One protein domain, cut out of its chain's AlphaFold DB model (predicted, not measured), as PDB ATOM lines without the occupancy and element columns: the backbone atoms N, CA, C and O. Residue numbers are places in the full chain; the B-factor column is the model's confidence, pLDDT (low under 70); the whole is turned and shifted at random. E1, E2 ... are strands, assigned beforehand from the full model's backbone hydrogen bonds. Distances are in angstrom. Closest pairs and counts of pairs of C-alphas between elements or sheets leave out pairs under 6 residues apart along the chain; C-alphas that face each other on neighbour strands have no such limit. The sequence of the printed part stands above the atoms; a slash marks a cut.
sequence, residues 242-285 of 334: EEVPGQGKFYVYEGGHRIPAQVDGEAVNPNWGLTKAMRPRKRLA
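AT A GLANCE: This is residues 242 to 285 of the 334 residues of an uncharacterized protein of Dissoconium aciculare CBS 342.82 (UniProt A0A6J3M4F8). With little regular structure, the domain is a small staggered sheet of three strands, E1, E2 and E3, toward one end of the longest axis, followed by a long looping stretch, residues 261 to 285, that winds away toward the other end. The printed part has 44 residues, no named helix, and strands in the order E1, E2, E3 along the chain and across the antiparallel sheet. The class is all strand, with 13 residues in named elements, under half. The whole is compact, radius of gyration of the C-alphas 10.3 A, spans 28 by 25 by 16 A.

IN THESE COORDINATES: E1, residues 242 to 244, begins at C-alpha 242 (-45.057, 0.381, 22.919). E2, residues 248 to 253, is 16.3 A long. E3, residues 257 to 260, is 10.4 A long and ends at C-alpha 260 (-48.562, 7.755, 17.867).

HOW THE PARTS SIT: E1, E2 and E3 form a meander, each strand the antiparallel neighbour of the one before. Hairpin E1 and E2, at 137 degrees, has N 242 and O 250 within hydrogen-bond range, 2.8 A. Hairpin E2 and E3, at 149 degrees, has N 251 and O 259, 2.8 A.

THE WHOLE: The printed part has no cut, and both links are tight. Residues 281 to 285 have pLDDT under 70.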
ATOM      1  N   GLU A 242     -44.595   0.462  21.540       95.12
ATOM      2  CA  GLU A 242     -45.057   0.381  22.919       95.12
ATOM      3  C   GLU A 242     -46.524   0.796  22.967       95.12
ATOM      4  O   GLU A 242     -46.906   1.814  22.393       95.12
ATOM      5  N   GLU A 243     -47.363  -0.013  23.603       95.12
ATOM      6  CA  GLU A 243     -48.780   0.290  23.763       95.12
ATOM      7  C   GLU A 243     -49.009   0.957  25.115       95.12
ATOM      8  O   GLU A 243     -48.714   0.386  26.164       95.12
ATOM      9  N   VAL A 244     -49.504   2.192  25.080       91.94
ATOM     10  CA  VAL A 244     -49.784   2.976  26.280       91.94
ATOM     11  C   VAL A 244     -51.281   2.867  26.578       91.94
ATOM     12  O   VAL A 244     -52.096   3.280  25.740       91.94
ATOM     13  N   PRO A 245     -51.676   2.345  27.754       93.62
ATOM     14  CA  PRO A 245     -53.083   2.196  28.103       93.62
ATOM     15  C   PRO A 245     -53.788   3.558  28.067       93.62
ATOM     16  O   PRO A 245     -53.342   4.527  28.677       93.62
ATOM     17  N   GLY A 246     -54.876   3.639  27.299       93.25
ATOM     18  CA  GLY A 246     -55.673   4.857  27.111       93.25
ATOM     19  C   GLY A 246     -55.204   5.803  25.997       93.25
ATOM     20  O   GLY A 246     -55.971   6.682  25.615       93.25
ATOM     21  N   GLN A 247     -53.998   5.632  25.443       88.50
ATOM     22  CA  GLN A 247     -53.498   6.461  24.331       88.50
ATOM     23  C   GLN A 247     -53.215   5.666  23.046       88.50
ATOM     24  O   GLN A 247     -53.077   6.262  21.979       88.50
ATOM     25  N   GLY A 248     -53.156   4.337  23.131       92.81
ATOM     26  CA  GLY A 248     -52.933   3.450  21.992       92.81
ATOM     27  C   GLY A 248     -51.455   3.146  21.753       92.81
ATOM     28  O   GLY A 248     -50.611   3.289  22.636       92.81
ATOM     29  N   LYS A 249     -51.139   2.670  20.547       94.69
ATOM     30  CA  LYS A 249     -49.794   2.217  20.174       94.69
ATOM     31  C   LYS A 249     -48.904   3.402  19.798       94.69
ATOM     32  O   LYS A 249     -49.322   4.270  19.038       94.69
ATOM     33  N   PHE A 250     -47.669   3.422  20.287       93.69
ATOM     34  CA  PHE A 250     -46.646   4.423  19.990       93.69
ATOM     35  C   PHE A 250     -45.383   3.758  19.457       93.69
ATOM     36  O   PHE A 250     -45.012   2.670  19.885       93.69
ATOM     37  N   TYR A 251     -44.682   4.433  18.556       92.94
ATOM     38  CA  TYR A 251     -43.337   4.062  18.136       92.94
ATOM     39  C   TYR A 251     -42.315   4.878  18.918       92.94
ATOM     40  O   TYR A 251     -42.363   6.111  18.913       92.94
ATOM     41  N   VAL A 252     -41.408   4.176  19.591       91.62
ATOM     42  CA  VAL A 252     -40.314   4.744  20.375       91.62
ATOM     43  C   VAL A 252     -39.044   4.703  19.535       91.62
ATOM     44  O   VAL A 252     -38.682   3.661  18.987       91.62
ATOM     45  N   TYR A 253     -38.375   5.845  19.442       91.00
ATOM     46  CA  TYR A 253     -37.136   6.022  18.691       91.00
ATOM     47  C   TYR A 253     -35.956   6.256  19.627       91.00
ATOM     48  O   TYR A 253     -36.111   6.718  20.764       91.00
ATOM     49  N   GLU A 254     -34.765   5.989  19.107       89.06
ATOM     50  CA  GLU A 254     -33.500   6.303  19.757       89.06
ATOM     51  C   GLU A 254     -33.434   7.808  20.093       89.06
ATOM     52  O   GLU A 254     -33.648   8.673  19.236       89.06
ATOM     53  N   GLY A 255     -33.264   8.128  21.381       87.25
ATOM     54  CA  GLY A 255     -33.413   9.488  21.925       87.25
ATOM     55  C   GLY A 255     -34.715   9.751  22.694       87.25
ATOM     56  O   GLY A 255     -34.985  10.895  23.058       87.25
ATOM     57  N   GLY A 256     -35.529   8.720  22.952       88.06
ATOM     58  CA  GLY A 256     -36.700   8.810  23.837       88.06
ATOM     59  C   GLY A 256     -37.909   9.513  23.215       88.06
ATOM     60  O   GLY A 256     -38.834   9.923  23.915       88.06
ATOM     61  N   HIS A 257     -37.922   9.678  21.893       87.94
ATOM     62  CA  HIS A 257     -39.056  10.273  21.198       87.94
ATOM     63  C   HIS A 257     -40.133   9.230  20.931       87.94
ATOM     64  O   HIS A 257     -39.837   8.131  20.468       87.94
ATOM     65  N   ARG A 258     -41.387   9.611  21.179       89.81
ATOM     66  CA  ARG A 258     -42.569   8.775  20.965       89.81
ATOM     67  C   ARG A 258     -43.492   9.405  19.931       89.81
ATOM     68  O   ARG A 258     -43.764  10.603  20.000       89.81
ATOM     69  N   ILE A 259     -43.970   8.599  18.989       87.81
ATOM     70  CA  ILE A 259     -44.928   9.010  17.955       87.81
ATOM     71  C   ILE A 259     -46.140   8.085  18.013       87.81
ATOM     72  O   ILE A 259     -45.928   6.875  18.038       87.81
ATOM     73  N   PRO A 260     -47.382   8.601  18.003       90.25
ATOM     74  CA  PRO A 260     -48.562   7.755  17.867       90.25
ATOM     75  C   PRO A 260     -48.475   6.910  16.593       90.25
ATOM     76  O   PRO A 260     -48.200   7.427  15.511       90.25
ATOM     77  N   ALA A 261     -48.725   5.611  16.712       90.75
ATOM     78  CA  ALA A 261     -48.760   4.701  15.574       90.75
ATOM     79  C   ALA A 261     -49.941   4.990  14.639       90.75
ATOM     80  O   ALA A 261     -49.921   4.562  13.490       90.75
ATOM     81  N   GLN A 262     -50.943   5.723  15.122       87.75
ATOM     82  CA  GLN A 262     -52.091   6.165  14.352       87.75
ATOM     83  C   GLN A 262     -52.276   7.670  14.552       87.75
ATOM     84  O   GLN A 262     -52.382   8.144  15.684       87.75
ATOM     85  N   VAL A 263     -52.285   8.425  13.458       85.69
ATOM     86  CA  VAL A 263     -52.537   9.872  13.456       85.69
ATOM     87  C   VAL A 263     -53.680  10.114  12.479       85.69
ATOM     88  O   VAL A 263     -53.635   9.622  11.357       85.69
ATOM     89  N   ASP A 264     -54.729  10.810  12.922       83.38
ATOM     90  CA  ASP A 264     -55.945  11.069  12.130       83.38
ATOM     91  C   ASP A 264     -56.639   9.797  11.601       83.38
ATOM     92  O   ASP A 264     -57.269   9.801  10.547       83.38
ATOM     93  N   GLY A 265     -56.509   8.680  12.324       86.38
ATOM     94  CA  GLY A 265     -57.062   7.388  11.913       86.38
ATOM     95  C   GLY A 265     -56.192   6.610  10.918       86.38
ATOM     96  O   GLY A 265     -56.457   5.430  10.696       86.38
ATOM     97  N   GLU A 266     -55.122   7.203  10.386       82.38
ATOM     98  CA  GLU A 266     -54.208   6.563   9.441       82.38
ATOM     99  C   GLU A 266     -52.996   5.963  10.171       82.38
ATOM    100  O   GLU A 266     -52.410   6.586  11.063       82.38
ATOM    101  N   ALA A 267     -52.618   4.734   9.811       82.94
ATOM    102  CA  ALA A 267     -51.446   4.080  10.379       82.94
ATOM    103  C   ALA A 267     -50.162   4.771   9.889       82.94
ATOM    104  O   ALA A 267     -49.899   4.874   8.691       82.94
ATOM    105  N   VAL A 268     -49.340   5.228  10.827       82.56
ATOM    106  CA  VAL A 268     -48.052   5.862  10.547       82.56
ATOM    107  C   VAL A 268     -47.009   4.772  10.316       82.56
ATOM    108  O   VAL A 268     -46.903   3.822  11.093       82.56
ATOM    109  N   ASN A 269     -46.208   4.891   9.258       82.00
ATOM    110  CA  ASN A 269     -45.088   3.980   9.045       82.00
ATOM    111  C   ASN A 269     -43.938   4.336  10.013       82.00
ATOM    112  O   ASN A 269     -43.519   5.495  10.032       82.00
ATOM    113  N   PRO A 270     -43.376   3.380  10.776       81.38
ATOM    114  CA  PRO A 270     -42.236   3.638  11.665       81.38
ATOM    115  C   PRO A 270     -40.968   4.101  10.924       81.38
ATOM    116  O   PRO A 270     -40.098   4.732  11.515       81.38
ATOM    117  N   ASN A 271     -40.865   3.856   9.614       75.00
ATOM    118  CA  ASN A 271     -39.760   4.355   8.791       75.00
ATOM    119  C   ASN A 271     -39.924   5.842   8.422       75.00
ATOM    120  O   ASN A 271     -38.986   6.470   7.922       75.00
ATOM    121  N   TRP A 272     -41.105   6.435   8.639       74.38
ATOM    122  CA  TRP A 272     -41.332   7.863   8.423       74.38
ATOM    123  C   TRP A 272     -40.774   8.648   9.609       74.38
ATOM    124  O   TRP A 272     -41.472   8.969  10.568       74.38
ATOM    125  N   GLY A 273     -39.482   8.970   9.531       72.50
ATOM    126  CA  GLY A 273     -38.801   9.748  10.561       72.50
ATOM    127  C   GLY A 273     -39.486  11.089  10.880       72.50
ATOM    128  O   GLY A 273     -40.188  11.692  10.060       72.50
ATOM    129  N   LEU A 274     -39.235  11.587  12.091       75.81
ATOM    130  CA  LEU A 274     -39.728  12.879  12.578       75.81
ATOM    131  C   LEU A 274     -39.277  14.043  11.678       75.81
ATOM    132  O   LEU A 274     -38.163  14.074  11.142       75.81
ATOM    133  N   THR A 275     -40.136  15.052  11.502       77.06
ATOM    134  CA  THR A 275     -39.682  16.360  10.995       77.06
ATOM    135  C   THR A 275     -38.751  17.038  12.002       77.06
ATOM    136  O   THR A 275     -38.736  16.703  13.183       77.06
ATOM    137  N   LYS A 276     -38.040  18.083  11.551       73.75
ATOM    138  CA  LYS A 276     -37.279  18.989  12.429       73.75
ATOM    139  C   LYS A 276     -38.149  19.609  13.536       73.75
ATOM    140  O   LYS A 276     -37.640  19.952  14.590       73.75
ATOM    141  N   ALA A 277     -39.457  19.719  13.307       76.31
ATOM    142  CA  ALA A 277     -40.426  20.237  14.266       76.31
ATOM    143  C   ALA A 277     -41.035  19.150  15.171       76.31
ATOM    144  O   ALA A 277     -42.085  19.385  15.763       76.31
ATOM    145  N   MET A 278     -40.452  17.945  15.229       70.06
ATOM    146  CA  MET A 278     -40.979  16.804  15.997       70.06
ATOM    147  C   MET A 278     -42.400  16.372  15.603       70.06
ATOM    148  O   MET A 278     -43.039  15.583  16.292       70.06
ATOM    149  N   ARG A 279     -42.899  16.852  14.461       75.50
ATOM    150  CA  ARG A 279     -44.168  16.403  13.895       75.50
ATOM    151  C   ARG A 279     -43.930  15.175  13.021       75.50
ATOM    152  O   ARG A 279     -42.959  15.197  12.248       75.50
ATOM    153  N   PRO A 280     -44.784  14.141  13.102       70.44
ATOM    154  CA  PRO A 280     -44.741  13.010  12.185       70.44
ATOM    155  C   PRO A 280     -44.765  13.518  10.742       70.44
ATOM    156  O   PRO A 280     -45.565  14.393  10.394       70.44
ATOM    157  N   ARG A 281     -43.850  13.036   9.896       68.31
ATOM    158  CA  ARG A 281     -43.867  13.405   8.479       68.31
ATOM    159  C   ARG A 281     -45.056  12.717   7.821       68.31
ATOM    160  O   ARG A 281     -44.967  11.549   7.472       68.31
ATOM    161  N   LYS A 282     -46.113  13.483   7.544       63.19
ATOM    162  CA  LYS A 282     -47.105  13.144   6.514       63.19
ATOM    163  C   LYS A 282     -46.442  13.289   5.141       63.19
ATOM    164  O   LYS A 282     -46.660  14.263   4.425       63.19
ATOM    165  N   ARG A 283     -45.502  12.404   4.815       59.94
ATOM    166  CA  ARG A 283     -44.952  12.300   3.461       59.94
ATOM    167  C   ARG A 283     -45.488  11.012   2.870       59.94
ATOM    168  O   ARG A 283     -45.221   9.946   3.406       59.94
ATOM    169  N   LEU A 284     -46.217  11.136   1.761       58.06
ATOM    170  CA  LEU A 284     -46.492  10.016   0.868       58.06
ATOM    171  C   LEU A 284     -45.164   9.294   0.609       58.06
ATOM    172  O   LEU A 284     -44.167   9.934   0.265       58.06
ATOM    173  N   ALA A 285     -45.134   7.979   0.811       61.03
ATOM    174  CA  ALA A 285     -43.908   7.182   0.783       61.03
ATOM    175  C   ALA A 285     -43.247   7.078  -0.607       61.03
ATOM    176  O   ALA A 285     -42.244   6.389  -0.757       61.03
TER     177      ALA A 285